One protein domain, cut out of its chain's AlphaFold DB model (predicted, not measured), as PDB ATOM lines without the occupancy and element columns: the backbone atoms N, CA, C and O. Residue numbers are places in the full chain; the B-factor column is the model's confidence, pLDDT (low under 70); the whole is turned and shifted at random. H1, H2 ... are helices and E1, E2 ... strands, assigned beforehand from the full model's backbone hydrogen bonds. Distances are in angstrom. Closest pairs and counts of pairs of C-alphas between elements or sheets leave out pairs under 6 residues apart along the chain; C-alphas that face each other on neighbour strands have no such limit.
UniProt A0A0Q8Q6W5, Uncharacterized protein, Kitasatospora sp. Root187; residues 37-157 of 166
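AT A GLANCE: This is residues 37 to 157 of the 166 residues of an uncharacterized protein of Kitasatospora sp. Root187 (UniProt A0A0Q8Q6W5). A twisted sheet of four antiparallel strands, in the order E1, E2, E4, E3, has the short helices H1 and H2 over one face and H4 beside its E3 edge, while the loop around residue 69 sticks out at one end. Residues 37 to 38 pair with E1, residues 122 to 123 with E3, and residues 100 to 101 with 122 to 123. The printed part has 121 residues, with four named helices and four named strands in the order H1 E1 E2 H2 H3 H4 E3 E4; the class is mixed, and under half of the residues are in named elements. It is compact, with a radius of gyration of the C-alphas of 14.4 A, and spans 47 by 28 by 26 A.

IN THESE COORDINATES: Find C-alpha 54 at (-44.896, 4.502, -21.691); from there E1, residues 54 to 64, runs 26.3 A and bends by 56 degrees at residue 57. E2, residues 76 to 85, runs 27.0 A. E3, residues 136 to 142, runs 20.3 A; E4, residues 147 to 153, runs 20.0 A to (-36.685, -10.402, -11.723). The helices are H1, residues 42 to 47, H2, 89 to 94, H3, 109 to 112, and H4, 125 to 131, 10.3 A long.

HOW THE PARTS SIT: In the hairpin E1 and E2, look for N 58 and O 82, 2.9 A apart; between E2 and E4, N 81 and O 150, 2.9 A; in the hairpin E3 and E4, N 149 and O 140, 2.8 A. H1 and H2 are on the same face, at heights over the sheet of 9.3 A and 8.4 A; the closest C-alphas of H1 and E1 are Thr 45 and Ile 54, 6.3 A. H4 stands only just at the sheet's level, at 3.9 A, with C-alphas 128 and 138 its closest to E3, 5.1 A. H3 only grazes the sheet. Every O i to N i+4 pair is within hydrogen-bond range in H1 and H2, 2 of 3 in H4; H3 is too short for one.

THE WHOLE: The two farthest C-alphas, of Arg 70 and Gly 96, are 47.6 A apart. The printed part has no cut; the links E1 to E2, H2 to H3 and H3 to H4 are long. Residues 65 to 74 have pLDDT under 70.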
ATOM      1  N   VAL A  37     -45.615 -12.697 -26.237       87.00
ATOM      2  CA  VAL A  37     -45.282 -11.266 -26.257       87.00
ATOM      3  C   VAL A  37     -46.541 -10.468 -25.983       87.00
ATOM      4  O   VAL A  37     -47.475 -10.444 -26.781       87.00
ATOM      5  N   ARG A  38     -46.523  -9.764 -24.863       92.62
ATOM      6  CA  ARG A  38     -47.554  -8.829 -24.443       92.62
ATOM      7  C   ARG A  38     -47.237  -7.438 -24.962       92.62
ATOM      8  O   ARG A  38     -46.074  -7.051 -25.063       92.62
ATOM      9  N   THR A  39     -48.285  -6.673 -25.246       94.56
ATOM     10  CA  THR A  39     -48.173  -5.294 -25.749       94.56
ATOM     11  C   THR A  39     -48.795  -4.249 -24.826       94.56
ATOM     12  O   THR A  39     -48.720  -3.053 -25.102       94.56
ATOM     13  N   SER A  40     -49.402  -4.683 -23.717       91.25
ATOM     14  CA  SER A  40     -50.031  -3.777 -22.756       91.25
ATOM     15  C   SER A  40     -48.991  -2.863 -22.110       91.25
ATOM     16  O   SER A  40     -48.016  -3.338 -21.522       91.25
ATOM     17  N   THR A  41     -49.223  -1.554 -22.205       94.62
ATOM     18  CA  THR A  41     -48.432  -0.519 -21.531       94.62
ATOM     19  C   THR A  41     -48.926  -0.251 -20.111       94.62
ATOM     20  O   THR A  41     -48.141   0.192 -19.276       94.62
ATOM     21  N   GLU A  42     -50.195  -0.535 -19.808       92.75
ATOM     22  CA  GLU A  42     -50.829  -0.218 -18.521       92.75
ATOM     23  C   GLU A  42     -50.168  -0.966 -17.361       92.75
ATOM     24  O   GLU A  42     -49.804  -0.355 -16.356       92.75
ATOM     25  N   GLU A  43     -49.920  -2.269 -17.529       91.00
ATOM     26  CA  GLU A  43     -49.264  -3.095 -16.509       91.00
ATOM     27  C   GLU A  43     -47.866  -2.577 -16.157       91.00
ATOM     28  O   GLU A  43     -47.489  -2.498 -14.987       91.00
ATOM     29  N   LEU A  44     -47.084  -2.218 -17.176       94.19
ATOM     30  CA  LEU A  44     -45.730  -1.718 -16.973       94.19
ATOM     31  C   LEU A  44     -45.733  -0.283 -16.457       94.19
ATOM     32  O   LEU A  44     -44.886   0.053 -15.639       94.19
ATOM     33  N   THR A  45     -46.711   0.536 -16.841       94.69
ATOM     34  CA  THR A  45     -46.876   1.894 -16.302       94.69
ATOM     35  C   THR A  45     -47.175   1.849 -14.805       94.69
ATOM     36  O   THR A  45     -46.581   2.606 -14.038       94.69
ATOM     37  N   ALA A  46     -48.035   0.924 -14.371       92.81
ATOM     38  CA  ALA A  46     -48.338   0.727 -12.956       92.81
ATOM     39  C   ALA A  46     -47.108   0.274 -12.150       92.81
ATOM     40  O   ALA A  46     -46.927   0.700 -11.011       92.81
ATOM     41  N   ARG A  47     -46.245  -0.568 -12.737       93.94
ATOM     42  CA  ARG A  47     -45.033  -1.090 -12.078       93.94
ATOM     43  C   ARG A  47     -43.830  -0.143 -12.141       93.94
ATOM     44  O   ARG A  47     -42.985  -0.164 -11.251       93.94
ATOM     45  N   LEU A  48     -43.751   0.701 -13.167       95.94
ATOM     46  CA  LEU A  48     -42.594   1.551 -13.473       95.94
ATOM     47  C   LEU A  48     -42.974   3.043 -13.559       95.94
ATOM     48  O   LEU A  48     -42.592   3.715 -14.522       95.94
ATOM     49  N   PRO A  49     -43.673   3.625 -12.566       95.50
ATOM     50  CA  PRO A  49     -44.205   4.988 -12.685       95.50
ATOM     51  C   PRO A  49     -43.118   6.062 -12.839       95.50
ATOM     52  O   PRO A  49     -43.385   7.172 -13.293       95.50
ATOM     53  N   LYS A  50     -41.870   5.750 -12.474       96.00
ATOM     54  CA  LYS A  50     -40.734   6.676 -12.570       96.00
ATOM     55  C   LYS A  50     -40.124   6.762 -13.971       96.00
ATOM     56  O   LYS A  50     -39.369   7.704 -14.220       96.00
ATOM     57  N   LEU A  51     -40.451   5.832 -14.878       95.00
ATOM     58  CA  LEU A  51     -40.025   5.913 -16.279       95.00
ATOM     59  C   LEU A  51     -40.667   7.092 -17.017       95.00
ATOM     60  O   LEU A  51     -40.094   7.567 -17.990       95.00
ATOM     61  N   GLY A  52     -41.807   7.590 -16.532       93.88
ATOM     62  CA  GLY A  52     -42.637   8.540 -17.262       93.88
ATOM     63  C   GLY A  52     -43.696   7.822 -18.094       93.88
ATOM     64  O   GLY A  52     -44.092   6.698 -17.782       93.88
ATOM     65  N   GLN A  53     -44.187   8.479 -19.143       96.56
ATOM     66  CA  GLN A  53     -45.257   7.925 -19.969       96.56
ATOM     67  C   GLN A  53     -44.718   6.858 -20.934       96.56
ATOM     68  O   GLN A  53     -43.951   7.168 -21.848       96.56
ATOM     69  N   ILE A  54     -45.166   5.610 -20.764       98.12
ATOM     70  CA  ILE A  54     -44.896   4.502 -21.691       98.12
ATOM     71  C   ILE A  54     -45.933   4.555 -22.822       98.12
ATOM     72  O   ILE A  54     -47.120   4.328 -22.598       98.12
ATOM     73  N   VAL A  55     -45.486   4.855 -24.043       97.88
ATOM     74  CA  VAL A  55     -46.351   4.986 -25.234       97.88
ATOM     75  C   VAL A  55     -46.354   3.733 -26.114       97.88
ATOM     76  O   VAL A  55     -47.169   3.622 -27.025       97.88
ATOM     77  N   GLY A  56     -45.462   2.779 -25.845       97.69
ATOM     78  CA  GLY A  56     -45.447   1.467 -26.484       97.69
ATOM     79  C   GLY A  56     -44.672   0.453 -25.652       97.69
ATOM     80  O   GLY A  56     -43.717   0.813 -24.964       97.69
ATOM     81  N   ALA A  57     -45.084  -0.810 -25.705       97.75
ATOM     82  CA  ALA A  57     -44.419  -1.894 -24.999       97.75
ATOM     83  C   ALA A  57     -44.511  -3.196 -25.797       97.75
ATOM     84  O   ALA A  57     -45.543  -3.497 -26.390       97.75
ATOM     85  N   HIS A  58     -43.436  -3.976 -25.758       97.62
ATOM     86  CA  HIS A  58     -43.390  -5.380 -26.149       97.62
ATOM     87  C   HIS A  58     -42.631  -6.116 -25.057       97.62
ATOM     88  O   HIS A  58     -41.473  -5.796 -24.807       97.62
ATOM     89  N   TRP A  59     -43.266  -7.057 -24.370       95.56
ATOM     90  CA  TRP A  59     -42.653  -7.684 -23.204       95.56
ATOM     91  C   TRP A  59     -43.060  -9.136 -23.038       95.56
ATOM     92  O   TRP A  59     -44.137  -9.549 -23.458       95.56
ATOM     93  N   GLN A  60     -42.172  -9.918 -22.442       92.69
ATOM     94  CA  GLN A  60     -42.392 -11.326 -22.152       92.69
ATOM     95  C   GLN A  60     -42.365 -11.545 -20.646       92.69
ATOM     96  O   GLN A  60     -41.666 -10.848 -19.914       92.69
ATOM     97  N   PHE A  61     -43.142 -12.526 -20.204       86.56
ATOM     98  CA  PHE A  61     -43.160 -13.007 -18.832       86.56
ATOM     99  C   PHE A  61     -42.714 -14.470 -18.838       86.56
ATOM    100  O   PHE A  61     -43.327 -15.295 -19.526       86.56
ATOM    101  N   ASP A  62     -41.656 -14.788 -18.094       83.88
ATOM    102  CA  ASP A  62     -41.188 -16.161 -17.902       83.88
ATOM    103  C   ASP A  62     -41.316 -16.553 -16.421       83.88
ATOM    104  O   ASP A  62     -40.514 -16.107 -15.593       83.88
ATOM    105  N   PRO A  63     -42.338 -17.350 -16.052       76.06
ATOM    106  CA  PRO A  63     -42.435 -17.899 -14.711       76.06
ATOM    107  C   PRO A  63     -41.358 -18.966 -14.523       76.06
ATOM    108  O   PRO A  63     -41.315 -19.958 -15.258       76.06
ATOM    109  N   HIS A  64     -40.526 -18.801 -13.500       70.00
ATOM    110  CA  HIS A  64     -39.534 -19.789 -13.116       70.00
ATOM    111  C   HIS A  64     -39.969 -20.500 -11.828       70.00
ATOM    112  O   HIS A  64     -40.055 -19.918 -10.744       70.00
ATOM    113  N   ASP A  65     -40.284 -21.790 -11.948       61.47
ATOM    114  CA  ASP A  65     -40.559 -22.635 -10.788       61.47
ATOM    115  C   ASP A  65     -39.243 -23.173 -10.211       61.47
ATOM    116  O   ASP A  65     -38.692 -24.162 -10.693       61.47
ATOM    117  N   ASN A  66     -38.757 -22.513  -9.159       58.06
ATOM    118  CA  ASN A  66     -37.609 -22.967  -8.375       58.06
ATOM    119  C   ASN A  66     -37.997 -23.899  -7.219       58.06
ATOM    120  O   ASN A  66     -37.125 -24.394  -6.506       58.06
ATOM    121  N   SER A  67     -39.290 -24.162  -7.008       56.31
ATOM    122  CA  SER A  67     -39.778 -24.867  -5.818       56.31
ATOM    123  C   SER A  67     -39.679 -26.393  -5.913       56.31
ATOM    124  O   SER A  67     -39.976 -27.099  -4.942       56.31
ATOM    125  N   GLY A  68     -39.296 -26.934  -7.077       56.66
ATOM    126  CA  GLY A  68     -39.281 -28.378  -7.324       56.66
ATOM    127  C   GLY A  68     -40.647 -29.036  -7.081       56.66
ATOM    128  O   GLY A  68     -40.696 -30.190  -6.654       56.66
ATOM    129  N   GLY A  69     -41.740 -28.286  -7.272       57.47
ATOM    130  CA  GLY A  69     -43.118 -28.738  -7.077       57.47
ATOM    131  C   GLY A  69     -43.589 -28.860  -5.622       57.47
ATOM    132  O   GLY A  69     -44.670 -29.398  -5.390       57.47
ATOM    133  N   ARG A  70     -42.814 -28.403  -4.623       60.34
ATOM    134  CA  ARG A  70     -43.213 -28.463  -3.198       60.34
ATOM    135  C   ARG A  70     -44.049 -27.275  -2.727       60.34
ATOM    136  O   ARG A  70     -44.718 -27.396  -1.703       60.34
ATOM    137  N   VAL A  71     -44.026 -26.159  -3.453       56.72
ATOM    138  CA  VAL A  71     -44.836 -24.972  -3.160       56.72
ATOM    139  C   VAL A  71     -45.684 -24.674  -4.396       56.72
ATOM    140  O   VAL A  71     -45.130 -24.597  -5.489       56.72
ATOM    141  N   PRO A  72     -47.017 -24.545  -4.286       55.91
ATOM    142  CA  PRO A  72     -47.833 -24.201  -5.442       55.91
ATOM    143  C   PRO A  72     -47.534 -22.763  -5.898       55.91
ATOM    144  O   PRO A  72     -47.906 -21.807  -5.222       55.91
ATOM    145  N   GLY A  73     -46.879 -22.629  -7.055       52.75
ATOM    146  CA  GLY A  73     -46.639 -21.364  -7.757       52.75
ATOM    147  C   GLY A  73     -45.175 -21.167  -8.178       52.75
ATOM    148  O   GLY A  73     -44.280 -21.753  -7.567       52.75
ATOM    149  N   PRO A  74     -44.901 -20.356  -9.218       57.59
ATOM    150  CA  PRO A  74     -43.532 -19.963  -9.530       57.59
ATOM    151  C   PRO A  74     -42.941 -19.204  -8.339       57.59
ATOM    152  O   PRO A  74     -43.605 -18.353  -7.748       57.59
ATOM    153  N   SER A  75     -41.704 -19.540  -7.971       70.94
ATOM    154  CA  SER A  75     -40.997 -18.845  -6.887       70.94
ATOM    155  C   SER A  75     -40.381 -17.535  -7.365       70.94
ATOM    156  O   SER A  75     -40.245 -16.616  -6.571       70.94
ATOM    157  N   ASP A  76     -40.064 -17.454  -8.659       79.44
ATOM    158  CA  ASP A  76     -39.509 -16.275  -9.307       79.44
ATOM    159  C   ASP A  76     -40.163 -16.075 -10.674       79.44
ATOM    160  O   ASP A  76     -40.626 -17.025 -11.316       79.44
ATOM    161  N   TYR A  77     -40.188 -14.839 -11.154       84.62
ATOM    162  CA  TYR A  77     -40.573 -14.549 -12.527       84.62
ATOM    163  C   TYR A  77     -39.689 -13.477 -13.144       84.62
ATOM    164  O   TYR A  77     -39.356 -12.468 -12.520       84.62
ATOM    165  N   TYR A  78     -39.382 -13.681 -14.420       91.00
ATOM    166  CA  TYR A  78     -38.571 -12.773 -15.210       91.00
ATOM    167  C   TYR A  78     -39.436 -11.992 -16.190       91.00
ATOM    168  O   TYR A  78     -40.377 -12.525 -16.789       91.00
ATOM    169  N   ILE A  79     -39.098 -10.718 -16.356       93.38
ATOM    170  CA  ILE A  79     -39.669  -9.835 -17.364       93.38
ATOM    171  C   ILE A  79     -38.532  -9.264 -18.198       93.38
ATOM    172  O   ILE A  79     -37.671  -8.561 -17.674       93.38
ATOM    173  N   ASP A  80     -38.591  -9.508 -19.504       95.88
ATOM    174  CA  ASP A  80     -37.822  -8.763 -20.495       95.88
ATOM    175  C   ASP A  80     -38.787  -7.895 -21.306       95.88
ATOM    176  O   ASP A  80     -39.839  -8.369 -21.750       95.88
ATOM    177  N   ALA A  81     -38.453  -6.622 -21.500       97.12
ATOM    178  CA  ALA A  81     -39.316  -5.675 -22.191       97.12
ATOM    179  C   ALA A  81     -38.539  -4.715 -23.092       97.12
ATOM    180  O   ALA A  81     -37.496  -4.196 -22.713       97.12
ATOM    181  N   VAL A  82     -39.107  -4.423 -24.260       98.25
ATOM    182  CA  VAL A  82     -38.758  -3.282 -25.105       98.25
ATOM    183  C   VAL A  82     -39.867  -2.248 -24.955       98.25
ATOM    184  O   VAL A  82     -41.023  -2.500 -25.301       98.25
ATOM    185  N   LEU A  83     -39.523  -1.087 -24.417       98.50
ATOM    186  CA  LEU A  83     -40.437   0.016 -24.144       98.50
ATOM    187  C   LEU A  83     -40.110   1.189 -25.050       98.50
ATOM    188  O   LEU A  83     -38.944   1.462 -25.323       98.50
ATOM    189  N   ARG A  84     -41.147   1.922 -25.445       98.50
ATOM    190  CA  ARG A  84     -41.028   3.256 -26.020       98.50
ATOM    191  C   ARG A  84     -41.653   4.251 -25.059       98.50
ATOM    192  O   ARG A  84     -42.818   4.099 -24.679       98.50
ATOM    193  N   LEU A  85     -40.881   5.254 -24.674       98.56
ATOM    194  CA  LEU A  85     -41.340   6.350 -23.835       98.56
ATOM    195  C   LEU A  85     -41.814   7.521 -24.699       98.56
ATOM    196  O   LEU A  85     -41.593   7.562 -25.912       98.56
ATOM    197  N   GLN A  86     -42.506   8.469 -24.075       98.19
ATOM    198  CA  GLN A  86     -42.793   9.750 -24.711       98.19
ATOM    199  C   GLN A  86     -41.477  10.443 -25.132       98.19
ATOM    200  O   GLN A  86     -40.477  10.316 -24.422       98.19
ATOM    201  N   PRO A  87     -41.454  11.184 -26.259       98.19
ATOM    202  CA  PRO A  87     -40.238  11.839 -26.725       98.19
ATOM    203  C   PRO A  87     -39.562  12.724 -25.666       98.19
ATOM    204  O   PRO A  87     -40.211  13.577 -25.058       98.19
ATOM    205  N   GLY A  88     -38.254  12.552 -25.489       97.88
ATOM    206  CA  GLY A  88     -37.413  13.277 -24.536       97.88
ATOM    207  C   GLY A  88     -37.362  12.685 -23.123       97.88
ATOM    208  O   GLY A  88     -36.574  13.163 -22.300       97.88
ATOM    209  N   GLU A  89     -38.147  11.652 -22.817       98.19
ATOM    210  CA  GLU A  89     -38.180  11.049 -21.484       98.19
ATOM    211  C   GLU A  89     -36.877  10.331 -21.136       98.19
ATOM    212  O   GLU A  89     -36.391  10.465 -20.011       98.19
ATOM    213  N   VAL A  90     -36.237   9.644 -22.086       98.38
ATOM    214  CA  VAL A  90     -34.942   9.002 -21.815       98.38
ATOM    215  C   VAL A  90     -33.875  10.059 -21.520       98.38
ATOM    216  O   VAL A  90     -33.108   9.929 -20.560       98.38
ATOM    217  N   ALA A  91     -33.866  11.161 -22.271       98.06
ATOM    218  CA  ALA A  91     -32.972  12.286 -22.009       98.06
ATOM    219  C   ALA A  91     -33.247  12.935 -20.638       98.06
ATOM    220  O   ALA A  91     -32.309  13.270 -19.909       98.06
ATOM    221  N   ARG A  92     -34.524  13.070 -20.245       98.12
ATOM    222  CA  ARG A  92     -34.930  13.544 -18.912       98.12
ATOM    223  C   ARG A  92     -34.410  12.622 -17.813       98.12
ATOM    224  O   ARG A  92     -33.886  13.120 -16.815       98.12
ATOM    225  N   LEU A  93     -34.539  11.307 -17.987       98.00
ATOM    226  CA  LEU A  93     -34.059  10.313 -17.029       98.00
ATOM    227  C   LEU A  93     -32.546  10.399 -16.848       98.00
ATOM    228  O   LEU A  93     -32.084  10.400 -15.711       98.00
ATOM    229  N   LEU A  94     -31.789  10.525 -17.939       98.06
ATOM    230  CA  LEU A  94     -30.324  10.581 -17.936       98.06
ATOM    231  C   LEU A  94     -29.749  11.924 -17.455       98.06
ATOM    232  O   LEU A  94     -28.570  12.001 -17.105       98.06
ATOM    233  N   LYS A  95     -30.551  12.992 -17.421       97.44
ATOM    234  CA  LYS A  95     -30.084  14.343 -17.095       97.44
ATOM    235  C   LYS A  95     -29.377  14.395 -15.735       97.44
ATOM    236  O   LYS A  95     -29.979  14.150 -14.692       97.44
ATOM    237  N   GLY A  96     -28.101  14.788 -15.753       94.25
ATOM    238  CA  GLY A  96     -27.279  14.927 -14.545       94.25
ATOM    239  C   GLY A  96     -26.887  13.597 -13.896       94.25
ATOM    240  O   GLY A  96     -26.493  13.586 -12.731       94.25
ATOM    241  N   ARG A  97     -27.010  12.479 -14.619       94.56
ATOM    242  CA  ARG A  97     -26.635  11.146 -14.146       94.56
ATOM    243  C   ARG A  97     -25.453  10.617 -14.933       94.56
ATOM    244  O   ARG A  97     -25.320  10.873 -16.125       94.56
ATOM    245  N   GLU A  98     -24.620   9.837 -14.260       96.00
ATOM    246  CA  GLU A  98     -23.597   9.059 -14.941       96.00
ATOM    247  C   GLU A  98     -24.265   7.905 -15.694       96.00
ATOM    248  O   GLU A  98     -24.986   7.094 -15.099       96.00
ATOM    249  N   ALA A  99     -24.017   7.849 -16.997       97.12
ATOM    250  CA  ALA A  99     -24.384   6.746 -17.860       97.12
ATOM    251  C   ALA A  99     -23.238   6.473 -18.834       97.12
ATOM    252  O   ALA A  99     -22.475   7.383 -19.168       97.12
ATOM    253  N   ARG A 100     -23.092   5.217 -19.247       97.38
ATOM    254  CA  ARG A 100     -22.008   4.776 -20.130       97.38
ATOM    255  C   ARG A 100     -22.568   3.948 -21.268       97.38
ATOM    256  O   ARG A 100     -23.552   3.233 -21.071       97.38
ATOM    257  N   ASP A 101     -21.898   4.013 -22.411       97.56
ATOM    258  CA  ASP A 101     -22.170   3.127 -23.536       97.56
ATOM    259  C   ASP A 101     -22.029   1.671 -23.092       97.56
ATOM    260  O   ASP A 101     -21.081   1.293 -22.396       97.56
ATOM    261  N   THR A 102     -22.979   0.843 -23.502       97.56
ATOM    262  CA  THR A 102     -22.961  -0.589 -23.232       97.56
ATOM    263  C   THR A 102     -23.576  -1.355 -24.393       97.56
ATOM    264  O   THR A 102     -24.409  -0.846 -25.139       97.56
ATOM    265  N   ALA A 103     -23.208  -2.626 -24.523       95.62
ATOM    266  CA  ALA A 103     -23.985  -3.549 -25.331       95.62
ATOM    267  C   ALA A 103     -25.281  -3.931 -24.596       95.62
ATOM    268  O   ALA A 103     -25.318  -3.975 -23.359       95.62
ATOM    269  N   LEU A 104     -26.324  -4.245 -25.366       94.44
ATOM    270  CA  LEU A 104     -27.462  -4.993 -24.842       94.44
ATOM    271  C   LEU A 104     -27.023  -6.405 -24.426       94.44
ATOM    272  O   LEU A 104     -26.100  -6.966 -25.027       94.44
ATOM    273  N   PRO A 105     -27.704  -7.011 -23.439       93.38
ATOM    274  CA  PRO A 105     -27.533  -8.421 -23.143       93.38
ATOM    275  C   PRO A 105     -28.110  -9.264 -24.289       93.38
ATOM    276  O   PRO A 105     -28.631  -8.757 -25.286       93.38
ATOM    277  N   LYS A 106     -28.044 -10.588 -24.151       93.00
ATOM    278  CA  LYS A 106     -28.699 -11.492 -25.098       93.00
ATOM    279  C   LYS A 106     -30.222 -11.321 -25.014       93.00
ATOM    280  O   LYS A 106     -30.848 -11.865 -24.113       93.00
ATOM    281  N   VAL A 107     -30.796 -10.608 -25.978       93.25
ATOM    282  CA  VAL A 107     -32.247 -10.425 -26.120       93.25
ATOM    283  C   VAL A 107     -32.863 -11.638 -26.823       93.25
ATOM    284  O   VAL A 107     -32.249 -12.232 -27.717       93.25
ATOM    285  N   SER A 108     -34.078 -12.026 -26.428       91.38
ATOM    286  CA  SER A 108     -34.813 -13.093 -27.112       91.38
ATOM    287  C   SER A 108     -35.068 -12.718 -28.586       91.38
ATOM    288  O   SER A 108     -35.287 -11.544 -28.889       91.38
ATOM    289  N   PRO A 109     -35.093 -13.678 -29.533       90.81
ATOM    290  CA  PRO A 109     -35.354 -13.367 -30.941       90.81
ATOM    291  C   PRO A 109     -36.690 -12.654 -31.177       90.81
ATOM    292  O   PRO A 109     -36.810 -11.858 -32.103       90.81
ATOM    293  N   VAL A 110     -37.687 -12.930 -30.330       90.44
ATOM    294  CA  VAL A 110     -39.016 -12.329 -30.461       90.44
ATOM    295  C   VAL A 110     -38.991 -10.859 -30.046       90.44
ATOM    296  O   VAL A 110     -39.548 -10.029 -30.755       90.44
ATOM    297  N   LEU A 111     -38.296 -10.507 -28.958       94.06
ATOM    298  CA  LEU A 111     -38.135  -9.109 -28.542       94.06
ATOM    299  C   LEU A 111     -37.149  -8.338 -29.425       94.06
ATOM    300  O   LEU A 111     -37.342  -7.146 -29.660       94.06
ATOM    301  N   ALA A 112     -36.136  -9.016 -29.969       94.56
ATOM    302  CA  ALA A 112     -35.150  -8.411 -30.857       94.56
ATOM    303  C   ALA A 112     -35.790  -7.763 -32.099       94.56
ATOM    304  O   ALA A 112     -35.292  -6.746 -32.575       94.56
ATOM    305  N   ALA A 113     -36.918  -8.299 -32.581       94.56
ATOM    306  CA  ALA A 113     -37.670  -7.743 -33.709       94.56
ATOM    307  C   ALA A 113     -38.280  -6.351 -33.438       94.56
ATOM    308  O   ALA A 113     -38.650  -5.659 -34.385       94.56
ATOM    309  N   PHE A 114     -38.385  -5.938 -32.171       96.25
ATOM    310  CA  PHE A 114     -38.963  -4.652 -31.764       96.25
ATOM    311  C   PHE A 114     -37.913  -3.623 -31.337       96.25
ATOM    312  O   PHE A 114     -38.269  -2.486 -31.018       96.25
ATOM    313  N   LEU A 115     -36.630  -3.997 -31.316       97.12
ATOM    314  CA  LEU A 115     -35.564  -3.065 -30.971       97.12
ATOM    315  C   LEU A 115     -35.459  -1.953 -32.028       97.12
ATOM    316  O   LEU A 115     -35.579  -2.224 -33.227       97.12
ATOM    317  N   PRO A 116     -35.215  -0.699 -31.615       96.56
ATOM    318  CA  PRO A 116     -34.959   0.384 -32.557       96.56
ATOM    319  C   PRO A 116     -33.717   0.099 -33.409       96.56
ATOM    320  O   PRO A 116     -32.671  -0.331 -32.919       96.56
ATOM    321  N   ASN A 117     -33.823   0.380 -34.706       94.31
ATOM    322  CA  ASN A 117     -32.694   0.265 -35.624       94.31
ATOM    323  C   ASN A 117     -31.624   1.308 -35.287       94.31
ATOM    324  O   ASN A 117     -31.935   2.487 -35.143       94.31
ATOM    325  N   GLY A 118     -30.360   0.882 -35.225       94.12
ATOM    326  CA  GLY A 118     -29.227   1.787 -34.996       94.12
ATOM    327  C   GLY A 118     -29.138   2.365 -33.581       94.12
ATOM    328  O   GLY A 118     -28.449   3.360 -33.385       94.12
ATOM    329  N   ALA A 119     -29.829   1.761 -32.614       96.06
ATOM    330  CA  ALA A 119     -29.841   2.198 -31.224       96.06
ATOM    331  C   ALA A 119     -28.445   2.222 -30.594       96.06
ATOM    332  O   ALA A 119     -27.653   1.293 -30.787       96.06
ATOM    333  N   VAL A 120     -28.182   3.247 -29.782       97.00
ATOM    334  CA  VAL A 120     -26.961   3.350 -28.977       97.00
ATOM    335  C   VAL A 120     -27.360   3.282 -27.512       97.00
ATOM    336  O   VAL A 120     -27.974   4.196 -26.969       97.00
ATOM    337  N   TRP A 121     -27.034   2.162 -26.873       98.44
ATOM    338  CA  TRP A 121     -27.531   1.857 -25.539       98.44
ATOM    339  C   TRP A 121     -26.626   2.418 -24.454       98.44
ATOM    340  O   TRP A 121     -25.427   2.143 -24.404       98.44
ATOM    341  N   LEU A 122     -27.247   3.147 -23.538       98.56
ATOM    342  CA  LEU A 122     -26.638   3.673 -22.332       98.56
ATOM    343  C   LEU A 122     -27.130   2.899 -21.116       98.56
ATOM    344  O   LEU A 122     -28.300   2.528 -21.025       98.56
ATOM    345  N   HIS A 123     -26.247   2.707 -20.146       98.31
ATOM    346  CA  HIS A 123     -26.577   2.089 -18.866       98.31
ATOM    347  C   HIS A 123     -26.187   2.991 -17.702       98.31
ATOM    348  O   HIS A 123     -25.152   3.659 -17.735       98.31
ATOM    349  N   SER A 124     -27.027   3.005 -16.664       98.38
ATOM    350  CA  SER A 124     -26.769   3.716 -15.415       98.38
ATOM    351  C   SER A 124     -27.219   2.880 -14.224       98.38
ATOM    352  O   SER A 124     -28.411   2.770 -13.939       98.38
ATOM    353  N   ALA A 125     -26.261   2.400 -13.431       97.00
ATOM    354  CA  ALA A 125     -26.554   1.652 -12.206       97.00
ATOM    355  C   ALA A 125     -27.405   2.450 -11.196       97.00
ATOM    356  O   ALA A 125     -28.071   1.875 -10.335       97.00
ATOM    357  N   LYS A 126     -27.372   3.791 -11.253       97.00
ATOM    358  CA  LYS A 126     -28.236   4.638 -10.418       97.00
ATOM    359  C   LYS A 126     -29.698   4.544 -10.857       97.00
ATOM    360  O   LYS A 126     -30.567   4.538  -9.995       97.00
ATOM    361  N   LEU A 127     -29.959   4.474 -12.162       97.62
ATOM    362  CA  LEU A 127     -31.312   4.321 -12.692       97.62
ATOM    363  C   LEU A 127     -31.886   2.935 -12.378       97.62
ATOM    364  O   LEU A 127     -33.025   2.870 -11.927       97.62
ATOM    365  N   ASP A 128     -31.087   1.871 -12.471       97.31
ATOM    366  CA  ASP A 128     -31.502   0.506 -12.096       97.31
ATOM    367  C   ASP A 128     -32.135   0.427 -10.705       97.31
ATOM    368  O   ASP A 128     -33.201  -0.156 -10.525       97.31
ATOM    369  N   ARG A 129     -31.508   1.084  -9.724       95.69
ATOM    370  CA  ARG A 129     -31.983   1.104  -8.333       95.69
ATOM    371  C   ARG A 129     -33.171   2.029  -8.096       95.69
ATOM    372  O   ARG A 129     -33.850   1.902  -7.084       95.69
ATOM    373  N   GLU A 130     -33.362   3.029  -8.949       95.62
ATOM    374  CA  GLU A 130     -34.348   4.080  -8.708       95.62
ATOM    375  C   GLU A 130     -35.661   3.841  -9.445       95.62
ATOM    376  O   GLU A 130     -36.698   4.258  -8.929       95.62
ATOM    377  N   LEU A 131     -35.625   3.214 -10.624       95.88
ATOM    378  CA  LEU A 131     -36.759   3.144 -11.548       95.88
ATOM    379  C   LEU A 131     -37.750   2.014 -11.257       95.88
ATOM    380  O   LEU A 131     -38.919   2.151 -11.617       95.88
ATOM    381  N   ALA A 132     -37.308   0.943 -10.601       94.69
ATOM    382  CA  ALA A 132     -38.124  -0.232 -10.315       94.69
ATOM    383  C   ALA A 132     -38.030  -0.659  -8.850       94.69
ATOM    384  O   ALA A 132     -37.037  -0.406  -8.168       94.69
ATOM    385  N   LEU A 133     -39.073  -1.352  -8.399       92.56
ATOM    386  CA  LEU A 133     -39.042  -2.188  -7.206       92.56
ATOM    387  C   LEU A 133     -39.039  -3.638  -7.675       92.56
ATOM    388  O   LEU A 133     -40.025  -4.121  -8.223       92.56
ATOM    389  N   ALA A 134     -37.895  -4.291  -7.544       92.38
ATOM    390  CA  ALA A 134     -37.639  -5.631  -8.047       92.38
ATOM    391  C   ALA A 134     -36.465  -6.231  -7.266       92.38
ATOM    392  O   ALA A 134     -35.653  -5.481  -6.718       92.38
ATOM    393  N   ASP A 135     -36.329  -7.555  -7.278       92.25
ATOM    394  CA  ASP A 135     -35.132  -8.210  -6.735       92.25
ATOM    395  C   ASP A 135     -33.902  -7.859  -7.575       92.25
ATOM    396  O   ASP A 135     -32.806  -7.628  -7.062       92.25
ATOM    397  N   SER A 136     -34.101  -7.772  -8.889       93.38
ATOM    398  CA  SER A 136     -33.147  -7.175  -9.811       93.38
ATOM    399  C   SER A 136     -33.879  -6.497 -10.965       93.38
ATOM    400  O   SER A 136     -34.915  -6.964 -11.430       93.38
ATOM    401  N   ALA A 137     -33.341  -5.371 -11.422       96.62
ATOM    402  CA  ALA A 137     -33.775  -4.698 -12.633       96.62
ATOM    403  C   ALA A 137     -32.561  -4.037 -13.281       96.62
ATOM    404  O   ALA A 137     -31.703  -3.481 -12.595       96.62
ATOM    405  N   THR A 138     -32.474  -4.106 -14.601       98.38
ATOM    406  CA  THR A 138     -31.449  -3.408 -15.372       98.38
ATOM    407  C   THR A 138     -32.094  -2.727 -16.564       98.38
ATOM    408  O   THR A 138     -32.917  -3.330 -17.258       98.38
ATOM    409  N   PHE A 139     -31.728  -1.464 -16.780       98.44
ATOM    410  CA  PHE A 139     -32.270  -0.627 -17.843       98.44
ATOM    411  C   PHE A 139     -31.175  -0.226 -18.822       98.44
ATOM    412  O   PHE A 139     -30.168   0.382 -18.455       98.44
ATOM    413  N   TRP A 140     -31.427  -0.500 -20.094       98.69
ATOM    414  CA  TRP A 140     -30.636  -0.018 -21.213       98.69
ATOM    415  C   TRP A 140     -31.455   1.027 -21.948       98.69
ATOM    416  O   TRP A 140     -32.592   0.773 -22.336       98.69
ATOM    417  N   LEU A 141     -30.888   2.213 -22.113       98.62
ATOM    418  CA  LEU A 141     -31.597   3.416 -22.524       98.62
ATOM    419  C   LEU A 141     -31.018   3.926 -23.843       98.62
ATOM    420  O   LEU A 141     -29.822   4.192 -23.912       98.62
ATOM    421  N   ASP A 142     -31.850   4.101 -24.863       98.50
ATOM    422  CA  ASP A 142     -31.467   4.755 -26.116       98.50
ATOM    423  C   ASP A 142     -32.142   6.136 -26.209       98.50
ATOM    424  O   ASP A 142     -33.345   6.217 -26.483       98.50
ATOM    425  N   PRO A 143     -31.406   7.241 -25.973       97.81
ATOM    426  CA  PRO A 143     -31.980   8.585 -25.985       97.81
ATOM    427  C   PRO A 143     -32.400   9.054 -27.381       97.81
ATOM    428  O   PRO A 143     -33.193   9.983 -27.478       97.81
ATOM    429  N   ALA A 144     -31.878   8.453 -28.457       97.69
ATOM    430  CA  ALA A 144     -32.198   8.872 -29.823       97.69
ATOM    431  C   ALA A 144     -33.616   8.466 -30.250       97.69
ATOM    432  O   ALA A 144     -34.250   9.177 -31.030       97.69
ATOM    433  N   SER A 145     -34.112   7.331 -29.747       97.69
ATOM    434  CA  SER A 145     -35.443   6.803 -30.073       97.69
ATOM    435  C   SER A 145     -36.414   6.758 -28.889       97.69
ATOM    436  O   SER A 145     -37.520   6.235 -29.039       97.69
ATOM    437  N   ASP A 146     -36.003   7.269 -27.723       98.44
ATOM    438  CA  ASP A 146     -36.712   7.142 -26.443       98.44
ATOM    439  C   ASP A 146     -37.109   5.694 -26.122       98.44
ATOM    440  O   ASP A 146     -38.186   5.408 -25.588       98.44
ATOM    441  N   SER A 147     -36.221   4.762 -26.463       98.50
ATOM    442  CA  SER A 147     -36.443   3.343 -26.221       98.50
ATOM    443  C   SER A 147     -35.702   2.871 -24.982       98.50
ATOM    444  O   SER A 147     -34.594   3.317 -24.678       98.50
ATOM    445  N   VAL A 148     -36.311   1.924 -24.278       98.62
ATOM    446  CA  VAL A 148     -35.734   1.288 -23.098       98.62
ATOM    447  C   VAL A 148     -35.844  -0.217 -23.252       98.62
ATOM    448  O   VAL A 148     -36.939  -0.733 -23.459       98.62
ATOM    449  N   TYR A 149     -34.728  -0.924 -23.125       98.50
ATOM    450  CA  TYR A 149     -34.760  -2.351 -22.842       98.50
ATOM    451  C   TYR A 149     -34.674  -2.556 -21.328       98.50
ATOM    452  O   TYR A 149     -33.822  -1.963 -20.663       98.50
ATOM    453  N   LEU A 150     -35.570  -3.371 -20.788       98.12
ATOM    454  CA  LEU A 150     -35.642  -3.740 -19.379       98.12
ATOM    455  C   LEU A 150     -35.460  -5.247 -19.263       98.12
ATOM    456  O   LEU A 150     -36.124  -5.992 -19.977       98.12
ATOM    457  N   SER A 151     -34.629  -5.671 -18.318       96.88
ATOM    458  CA  SER A 151     -34.609  -7.039 -17.805       96.88
ATOM    459  C   SER A 151     -34.775  -6.989 -16.291       96.88
ATOM    460  O   SER A 151     -34.037  -6.259 -15.624       96.88
ATOM    461  N   ALA A 152     -35.766  -7.690 -15.746       95.56
ATOM    462  CA  ALA A 152     -36.080  -7.659 -14.323       95.56
ATOM    463  C   ALA A 152     -36.517  -9.022 -13.779       95.56
ATOM    464  O   ALA A 152     -37.201  -9.779 -14.466       95.56
ATOM    465  N   ASN A 153     -36.176  -9.287 -12.518       93.31
ATOM    466  CA  ASN A 153     -36.685 -10.402 -11.723       93.31
ATOM    467  C   ASN A 153     -37.616  -9.881 -10.624       93.31
ATOM    468  O   ASN A 153     -37.253  -8.955  -9.896       93.31
ATOM    469  N   ASN A 154     -38.793 -10.492 -10.485       90.06
ATOM    470  CA  ASN A 154     -39.786 -10.167  -9.456       90.06
ATOM    471  C   ASN A 154     -40.206  -8.679  -9.441       90.06
ATOM    472  O   ASN A 154     -40.292  -8.035  -8.392       90.06
ATOM    473  N   LEU A 155     -40.468  -8.116 -10.629       90.75
ATOM    474  CA  LEU A 155     -40.870  -6.714 -10.798       90.75
ATOM    475  C   LEU A 155     -42.239  -6.422 -10.163       90.75
ATOM    476  O   LEU A 155     -43.288  -6.804 -10.684       90.75
ATOM    477  N   SER A 156     -42.223  -5.635  -9.095       86.88
ATOM    478  CA  SER A 156     -43.396  -5.276  -8.304       86.88
ATOM    479  C   SER A 156     -43.908  -3.872  -8.618       86.88
ATOM    480  O   SER A 156     -43.157  -2.974  -9.004       86.88
ATOM    481  N   ALA A 157     -45.211  -3.666  -8.419       82.69
ATOM    482  CA  ALA A 157     -45.753  -2.318  -8.337       82.69
ATOM    483  C   ALA A 157     -45.339  -1.675  -7.004       82.69
ATOM    484  O   ALA A 157     -45.229  -2.383  -6.001       82.69
TER     485      ALA A 157